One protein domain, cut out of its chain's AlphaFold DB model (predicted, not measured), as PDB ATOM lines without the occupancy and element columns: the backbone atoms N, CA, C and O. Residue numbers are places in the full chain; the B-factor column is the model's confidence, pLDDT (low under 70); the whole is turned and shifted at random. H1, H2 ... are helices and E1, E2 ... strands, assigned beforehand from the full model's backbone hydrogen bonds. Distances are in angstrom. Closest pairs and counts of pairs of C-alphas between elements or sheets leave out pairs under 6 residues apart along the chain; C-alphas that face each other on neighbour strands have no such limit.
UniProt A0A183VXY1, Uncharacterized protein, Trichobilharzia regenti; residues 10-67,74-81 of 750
ATOM      1  N   ILE A  10     191.759 174.471 185.145       76.44
ATOM      2  CA  ILE A  10     190.373 174.926 185.290       76.44
ATOM      3  C   ILE A  10     190.318 176.405 184.928       76.44
ATOM      4  O   ILE A  10     191.056 177.211 185.488       76.44
ATOM      5  N   THR A  11     189.435 176.768 184.003       75.00
ATOM      6  CA  THR A  11     189.173 178.159 183.628       75.00
ATOM      7  C   THR A  11     187.687 178.458 183.719       75.00
ATOM      8  O   THR A  11     186.841 177.656 183.332       75.00
ATOM      9  N   HIS A  12     187.349 179.626 184.255       78.62
ATOM     10  CA  HIS A  12     185.972 180.091 184.339       78.62
ATOM     11  C   HIS A  12     185.760 181.185 183.298       78.62
ATOM     12  O   HIS A  12     186.580 182.092 183.169       78.62
ATOM     13  N   THR A  13     184.650 181.128 182.566       80.19
ATOM     14  CA  THR A  13     184.242 182.246 181.708       80.19
ATOM     15  C   THR A  13     183.826 183.435 182.572       80.19
ATOM     16  O   THR A  13     183.462 183.233 183.728       80.19
ATOM     17  N   PRO A  14     183.811 184.673 182.060       78.75
ATOM     18  CA  PRO A  14     183.128 185.766 182.745       78.75
ATOM     19  C   PRO A  14     181.635 185.452 182.932       78.75
ATOM     20  O   PRO A  14     181.049 184.657 182.186       78.75
ATOM     21  N   CYS A  15     181.030 186.060 183.953       80.06
ATOM     22  CA  CYS A  15     179.605 185.934 184.233       80.06
ATOM     23  C   CYS A  15     178.779 186.452 183.045       80.06
ATOM     24  O   CYS A  15     179.026 187.555 182.554       80.06
ATOM     25  N   GLY A  16     177.817 185.659 182.567       79.00
ATOM     26  CA  GLY A  16     176.961 186.039 181.449       79.00
ATOM     27  C   GLY A  16     176.168 187.322 181.714       79.00
ATOM     28  O   GLY A  16     175.802 187.632 182.845       79.00
ATOM     29  N   SER A  17     175.862 188.074 180.658       79.19
ATOM     30  CA  SER A  17     174.922 189.196 180.734       79.19
ATOM     31  C   SER A  17     173.473 188.696 180.864       79.19
ATOM     32  O   SER A  17     173.212 187.489 180.864       79.19
ATOM     33  N   LYS A  18     172.505 189.621 180.931       73.69
ATOM     34  CA  LYS A  18     171.064 189.316 181.033       73.69
ATOM     35  C   LYS A  18     170.577 188.303 179.988       73.69
ATOM     36  O   LYS A  18     169.812 187.410 180.323       73.69
ATOM     37  N   LEU A  19     171.074 188.400 178.752       76.50
ATOM     38  CA  LEU A  19     170.735 187.489 177.648       76.50
ATOM     39  C   LEU A  19     171.261 186.061 177.858       76.50
ATOM     40  O   LEU A  19     170.704 185.109 177.329       76.50
ATOM     41  N   LYS A  20     172.327 185.906 178.647       72.38
ATOM     42  CA  LYS A  20     172.915 184.612 179.015       72.38
ATOM     43  C   LYS A  20     172.491 184.180 180.424       72.38
ATOM     44  O   LYS A  20     173.210 183.433 181.080       72.38
ATOM     45  N   ASN A  21     171.343 184.680 180.898       79.19
ATOM     46  CA  ASN A  21     170.715 184.360 182.185       79.19
ATOM     47  C   ASN A  21     171.622 184.512 183.417       79.19
ATOM     48  O   ASN A  21     171.372 183.880 184.452       79.19
ATOM     49  N   TYR A  22     172.656 185.354 183.313       85.69
ATOM     50  CA  TYR A  22     173.688 185.507 184.337       85.69
ATOM     51  C   TYR A  22     174.331 184.171 184.731       85.69
ATOM     52  O   TYR A  22     174.547 183.902 185.911       85.69
ATOM     53  N   GLU A  23     174.587 183.308 183.742       83.06
ATOM     54  CA  GLU A  23     175.244 182.012 183.925       83.06
ATOM     55  C   GLU A  23     176.740 182.093 183.584       83.06
ATOM     56  O   GLU A  23     177.157 182.793 182.660       83.06
ATOM     57  N   GLN A  24     177.556 181.371 184.349       82.25
ATOM     58  CA  GLN A  24     179.002 181.255 184.188       82.25
ATOM     59  C   GLN A  24     179.366 179.796 183.921       82.25
ATOM     60  O   GLN A  24     178.839 178.899 184.584       82.25
ATOM     61  N   HIS A  25     180.268 179.558 182.966       80.69
ATOM     62  CA  HIS A  25     180.758 178.224 182.646       80.69
ATOM     63  C   HIS A  25     182.156 178.002 183.225       80.69
ATOM     64  O   HIS A  25     183.063 178.804 183.025       80.69
ATOM     65  N   GLU A  26     182.336 176.880 183.903       82.25
ATOM     66  CA  GLU A  26     183.615 176.367 184.381       82.25
ATOM     67  C   GLU A  26     184.070 175.268 183.418       82.25
ATOM     68  O   GLU A  26     183.341 174.300 183.188       82.25
ATOM     69  N   VAL A  27     185.241 175.447 182.808       80.25
ATOM     70  CA  VAL A  27     185.835 174.548 181.819       80.25
ATOM     71  C   VAL A  27     187.079 173.903 182.424       80.25
ATOM     72  O   VAL A  27     188.043 174.586 182.751       80.25
ATOM     73  N   VAL A  28     187.076 172.580 182.546       80.69
ATOM     74  CA  VAL A  28     188.177 171.787 183.106       80.69
ATOM     75  C   VAL A  28     188.848 171.017 181.973       80.69
ATOM     76  O   VAL A  28     188.217 170.159 181.358       80.69
ATOM     77  N   LYS A  29     190.110 171.332 181.678       78.75
ATOM     78  CA  LYS A  29     190.966 170.665 180.689       78.75
ATOM     79  C   LYS A  29     191.889 169.677 181.396       78.75
ATOM     80  O   LYS A  29     192.684 170.086 182.237       78.75
ATOM     81  N   LEU A  30     191.801 168.400 181.054       78.31
ATOM     82  CA  LEU A  30     192.524 167.307 181.698       78.31
ATOM     83  C   LEU A  30     193.315 166.539 180.635       78.31
ATOM     84  O   LEU A  30     192.727 166.093 179.651       78.31
ATOM     85  N   TRP A  31     194.633 166.429 180.808       74.62
ATOM     86  CA  TRP A  31     195.517 165.722 179.879       74.62
ATOM     87  C   TRP A  31     195.927 164.371 180.457       74.62
ATOM     88  O   TRP A  31     196.182 164.269 181.655       74.62
ATOM     89  N   TYR A  32     196.006 163.351 179.608       77.88
ATOM     90  CA  TYR A  32     196.483 162.016 179.973       77.88
ATOM     91  C   TYR A  32     197.359 161.440 178.849       77.88
ATOM     92  O   TYR A  32     197.203 161.823 177.686       77.88
ATOM     93  N   ALA A  33     198.325 160.590 179.204       70.88
ATOM     94  CA  ALA A  33     199.250 159.966 178.258       70.88
ATOM     95  C   ALA A  33     198.635 158.691 177.672       70.88
ATOM     96  O   ALA A  33     198.139 157.858 178.428       70.88
ATOM     97  N   ASP A  34     198.704 158.534 176.353       73.19
ATOM     98  CA  ASP A  34     198.309 157.317 175.650       73.19
ATOM     99  C   ASP A  34     199.260 157.059 174.470       73.19
ATOM    100  O   ASP A  34     199.542 157.963 173.682       73.19
ATOM    101  N   GLN A  35     199.820 155.847 174.389       65.81
ATOM    102  CA  GLN A  35     200.773 155.411 173.350       65.81
ATOM    103  C   GLN A  35     201.849 156.459 172.998       65.81
ATOM    104  O   GLN A  35     202.058 156.832 171.842       65.81
ATOM    105  N   CYS A  36     202.534 156.963 174.028       66.50
ATOM    106  CA  CYS A  36     203.593 157.971 173.920       66.50
ATOM    107  C   CYS A  36     203.160 159.350 173.364       66.50
ATOM    108  O   CYS A  36     204.030 160.180 173.094       66.50
ATOM    109  N   ARG A  37     201.853 159.649 173.261       64.94
ATOM    110  CA  ARG A  37     201.289 160.979 172.943       64.94
ATOM    111  C   ARG A  37     200.359 161.464 174.068       64.94
ATOM    112  O   ARG A  37     199.772 160.670 174.791       64.94
ATOM    113  N   CYS A  38     200.211 162.777 174.240       72.00
ATOM    114  CA  CYS A  38     199.290 163.352 175.233       72.00
ATOM    115  C   CYS A  38     197.946 163.722 174.591       72.00
ATOM    116  O   CYS A  38     197.929 164.484 173.624       72.00
ATOM    117  N   LEU A  39     196.826 163.253 175.158       74.19
ATOM    118  CA  LEU A  39     195.462 163.571 174.707       74.19
ATOM    119  C   LEU A  39     194.724 164.470 175.712       74.19
ATOM    120  O   LEU A  39     194.870 164.324 176.926       74.19
ATOM    121  N   LEU A  40     193.911 165.403 175.202       76.12
ATOM    122  CA  LEU A  40     193.143 166.374 175.993       76.12
ATOM    123  C   LEU A  40     191.664 165.977 176.112       76.12
ATOM    124  O   LEU A  40     190.990 165.779 175.103       76.12
ATOM    125  N   LYS A  41     191.115 166.005 177.333       76.50
ATOM    126  CA  LYS A  41     189.670 165.933 177.617       76.50
ATOM    127  C   LYS A  41     189.177 167.224 178.273       76.50
ATOM    128  O   LYS A  41     189.799 167.723 179.206       76.50
ATOM    129  N   VAL A  42     188.045 167.763 177.814       74.75
ATOM    130  CA  VAL A  42     187.481 169.032 178.315       74.75
ATOM    131  C   VAL A  42     186.067 168.829 178.873       74.75
ATOM    132  O   VAL A  42     185.191 168.364 178.151       74.75
ATOM    133  N   ILE A  43     185.818 169.208 180.133       76.31
ATOM    134  CA  ILE A  43     184.496 169.155 180.799       76.31
ATOM    135  C   ILE A  43     183.986 170.580 181.037       76.31
ATOM    136  O   ILE A  43     184.742 171.414 181.525       76.31
ATOM    137  N   LYS A  44     182.708 170.868 180.745       74.31
ATOM    138  CA  LYS A  44     182.078 172.180 181.000       74.31
ATOM    139  C   LYS A  44     180.898 172.059 181.977       74.31
ATOM    140  O   LYS A  44     179.991 171.271 181.727       74.31
ATOM    141  N   LYS A  45     180.860 172.861 183.050       77.75
ATOM    142  CA  LYS A  45     179.728 172.978 184.005       77.75
ATOM    143  C   LYS A  45     179.198 174.415 184.043       77.75
ATOM    144  O   LYS A  45     179.999 175.329 183.909       77.75
ATOM    145  N   LYS A  46     177.888 174.633 184.243       79.81
ATOM    146  CA  LYS A  46     177.273 175.982 184.294       79.81
ATOM    147  C   LYS A  46     176.488 176.254 185.583       79.81
ATOM    148  O   LYS A  46     175.862 175.332 186.101       79.81
ATOM    149  N   TRP A  47     176.514 177.491 186.088       81.06
ATOM    150  CA  TRP A  47     175.744 177.945 187.264       81.06
ATOM    151  C   TRP A  47     175.496 179.466 187.248       81.06
ATOM    152  O   TRP A  47     176.131 180.183 186.479       81.06
ATOM    153  N   VAL A  48     174.562 179.962 188.072       82.75
ATOM    154  CA  VAL A  48     174.165 181.385 188.097       82.75
ATOM    155  C   VAL A  48     175.124 182.208 188.948       82.75
ATOM    156  O   VAL A  48     175.168 182.056 190.164       82.75
ATOM    157  N   CYS A  49     175.843 183.124 188.313       79.19
ATOM    158  CA  CYS A  49     176.846 183.968 188.954       79.19
ATOM    159  C   CYS A  49     176.281 185.274 189.534       79.19
ATOM    160  O   CYS A  49     176.936 185.870 190.384       79.19
ATOM    161  N   ASN A  50     175.058 185.707 189.182       84.56
ATOM    162  CA  ASN A  50     174.414 186.877 189.804       84.56
ATOM    163  C   ASN A  50     172.902 186.680 190.042       84.56
ATOM    164  O   ASN A  50     172.074 186.876 189.150       84.56
ATOM    165  N   CYS A  51     172.536 186.319 191.273       82.81
ATOM    166  CA  CYS A  51     171.156 186.056 191.677       82.81
ATOM    167  C   CYS A  51     170.313 187.326 191.843       82.81
ATOM    168  O   CYS A  51     169.114 187.280 191.582       82.81
ATOM    169  N   HIS A  52     170.917 188.452 192.237       81.25
ATOM    170  CA  HIS A  52     170.196 189.715 192.422       81.25
ATOM    171  C   HIS A  52     169.704 190.286 191.088       81.25
ATOM    172  O   HIS A  52     168.576 190.760 190.980       81.25
ATOM    173  N   ALA A  53     170.539 190.196 190.050       78.12
ATOM    174  CA  ALA A  53     170.175 190.629 188.706       78.12
ATOM    175  C   ALA A  53     169.182 189.668 188.026       78.12
ATOM    176  O   ALA A  53     168.329 190.111 187.257       78.12
ATOM    177  N   ARG A  54     169.269 188.360 188.320       81.00
ATOM    178  CA  ARG A  54     168.335 187.353 187.790       81.00
ATOM    179  C   ARG A  54     166.951 187.436 188.439       81.00
ATOM    180  O   ARG A  54     165.958 187.272 187.736       81.00
ATOM    181  N   TYR A  55     166.880 187.697 189.746       82.69
ATOM    182  CA  TYR A  55     165.627 187.794 190.497       82.69
ATOM    183  C   TYR A  55     165.505 189.169 191.181       82.69
ATOM    184  O   TYR A  55     166.039 189.356 192.280       82.69
ATOM    185  N   PRO A  56     164.806 190.138 190.555       77.25
ATOM    186  CA  PRO A  56     164.694 191.492 191.084       77.25
ATOM    187  C   PRO A  56     163.916 191.545 192.406       77.25
ATOM    188  O   PRO A  56     163.108 190.673 192.734       77.25
ATOM    189  N   LYS A  57     164.160 192.610 193.176       79.88
ATOM    190  CA  LYS A  57     163.509 192.875 194.466       79.88
ATOM    191  C   LYS A  57     161.986 192.998 194.302       79.88
ATOM    192  O   LYS A  57     161.517 193.856 193.560       79.88
ATOM    193  N   HIS A  58     161.224 192.208 195.060       79.69
ATOM    194  CA  HIS A  58     159.756 192.264 195.096       79.69
ATOM    195  C   HIS A  58     159.253 192.851 196.424       79.69
ATOM    196  O   HIS A  58     159.658 192.386 197.489       79.69
ATOM    197  N   VAL A  59     158.350 193.841 196.365       81.75
ATOM    198  CA  VAL A  59     157.708 194.461 197.543       81.75
ATOM    199  C   VAL A  59     156.192 194.279 197.468       81.75
ATOM    200  O   VAL A  59     155.570 194.670 196.484       81.75
ATOM    201  N   ILE A  60     155.588 193.715 198.516       82.00
ATOM    202  CA  ILE A  60     154.137 193.528 198.646       82.00
ATOM    203  C   ILE A  60     153.642 194.342 199.842       82.00
ATOM    204  O   ILE A  60     154.141 194.164 200.951       82.00
ATOM    205  N   LYS A  61     152.637 195.200 199.634       81.56
ATOM    206  CA  LYS A  61     151.968 195.960 200.701       81.56
ATOM    207  C   LYS A  61     150.603 195.341 201.008       81.56
ATOM    208  O   LYS A  61     149.817 195.112 200.092       81.56
ATOM    209  N   LYS A  62     150.313 195.068 202.280       80.00
ATOM    210  CA  LYS A  62     149.026 194.536 202.761       80.00
ATOM    211  C   LYS A  62     148.561 195.328 203.982       80.00
ATOM    212  O   LYS A  62     149.355 195.598 204.876       80.00
ATOM    213  N   CYS A  63     147.281 195.687 204.036       81.12
ATOM    214  CA  CYS A  63     146.690 196.264 205.242       81.12
ATOM    215  C   CYS A  63     146.451 195.148 206.266       81.12
ATOM    216  O   CYS A  63     145.935 194.088 205.906       81.12
ATOM    217  N   LEU A  64     146.840 195.362 207.521       82.12
ATOM    218  CA  LEU A  64     146.574 194.393 208.581       82.12
ATOM    219  C   LEU A  64     145.080 194.393 208.959       82.12
ATOM    220  O   LEU A  64     144.406 195.410 208.772       82.12
ATOM    221  N   PRO A  65     144.546 193.287 209.522       74.94
ATOM    222  CA  PRO A  65     143.123 193.163 209.870       74.94
ATOM    223  C   PRO A  65     142.615 194.251 210.821       74.94
ATOM    224  O   PRO A  65     141.431 194.564 210.849       74.94
ATOM    225  N   ASN A  66     143.520 194.848 211.594       73.75
ATOM    226  CA  ASN A  66     143.214 195.942 212.502       73.75
ATOM    227  C   ASN A  66     142.882 197.264 211.774       73.75
ATOM    228  O   ASN A  66     142.299 198.162 212.370       73.75
ATOM    229  N   GLY A  67     143.195 197.383 210.479       70.31
ATOM    230  CA  GLY A  67     142.763 198.481 209.616       70.31
ATOM    231  C   GLY A  67     143.527 199.799 209.782       70.31
ATOM    232  O   GLY A  67     143.240 200.738 209.039       70.31
ATOM    233  N   THR A  74     159.251 192.674 201.849       85.81
ATOM    234  CA  THR A  74     160.284 192.898 200.833       85.81
ATOM    235  C   THR A  74     161.131 191.645 200.663       85.81
ATOM    236  O   THR A  74     161.782 191.236 201.615       85.81
ATOM    237  N   THR A  75     161.157 191.037 199.475       85.19
ATOM    238  CA  THR A  75     161.944 189.821 199.187       85.19
ATOM    239  C   THR A  75     163.122 190.130 198.262       85.19
ATOM    240  O   THR A  75     162.935 190.736 197.205       85.19
ATOM    241  N   THR A  76     164.328 189.705 198.646       85.44
ATOM    242  CA  THR A  76     165.590 189.894 197.908       85.44
ATOM    243  C   THR A  76     166.345 188.574 197.751       85.44
ATOM    244  O   THR A  76     166.284 187.712 198.623       85.44
ATOM    245  N   TRP A  77     167.067 188.404 196.640       84.69
ATOM    246  CA  TRP A  77     167.838 187.191 196.334       84.69
ATOM    247  C   TRP A  77     169.342 187.465 196.340       84.69
ATOM    248  O   TRP A  77     169.782 188.513 195.864       84.69
ATOM    249  N   HIS A  78     170.127 186.515 196.850       82.94
ATOM    250  CA  HIS A  78     171.591 186.576 196.890       82.94
ATOM    251  C   HIS A  78     172.216 185.203 196.596       82.94
ATOM    252  O   HIS A  78     171.544 184.169 196.674       82.94
ATOM    253  N   ASN A  79     173.492 185.190 196.206       82.00
ATOM    254  CA  ASN A  79     174.222 183.958 195.913       82.00
ATOM    255  C   ASN A  79     174.716 183.322 197.217       82.00
ATOM    256  O   ASN A  79     175.383 183.980 198.012       82.00
ATOM    257  N   GLN A  80     174.472 182.026 197.390       80.31
ATOM    258  CA  GLN A  80     175.098 181.206 198.422       80.31
ATOM    259  C   GLN A  80     175.816 180.039 197.727       80.31
ATOM    260  O   GLN A  80     175.201 179.071 197.271       80.31
ATOM    261  N   GLY A  81     177.134 180.178 197.542       77.81
ATOM    262  CA  GLY A  81     177.925 179.280 196.696       77.81
ATOM    263  C   GLY A  81     177.459 179.318 195.235       77.81
ATOM    264  O   GLY A  81     177.525 180.358 194.586       77.81
TER     265      GLY A  81
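Overview. This is residues 10 to 67 and 74 to 81 of the 750 residues of an uncharacterized protein of Trichobilharzia regenti (UniProt A0A183VXY1). A long, thin hairpin, E2 and E3, with short E1 beside E2, makes one end of a rod; past small helix H1, the barely paired E4 and E5 make the other. The printed part, 66 residues, is mostly strand, in order E1 E2 E3 H1 E4 E5; E1 E2 E3 is an antiparallel meander, each strand pairing with the one before. It is extended: radius of gyration of the C-alphas 21.4 A, spans 81 by 21 by 10 A.

Arrangement. Start at E1, residues 10 to 12, a hairpin with E2, residues 23 to 34; N 11 and O 27 are 2.9 A apart. E2 forms another hairpin with E3, residues 37 to 48; find N 28 and O 43 at 2.8 A. H1, residues 51 to 54, is too short for an O i to N i+4 pair; its one O i to N i+3 pair is within hydrogen-bond range. Antiparallel E4, residues 58 to 63, and E5, residues 74 to 80, have N 75 and O 58 at 2.8 A. The closest C-alphas of H1 and E5, His 52 and Trp 77, are 5.2 A apart.

Along the chain. Find C-alpha 10 at (190.373, 174.926, 185.290), where E1 begins. E2 runs 34.8 A, E3 37.2 A; E5 ends at C-alpha 80, (175.098, 181.206, 198.422).

Size, cuts and confidence. Residues 68 to 73 are not printed; C-alphas 67 and 74 are 20.4 A apart. Residues 35 to 37 have pLDDT under 70.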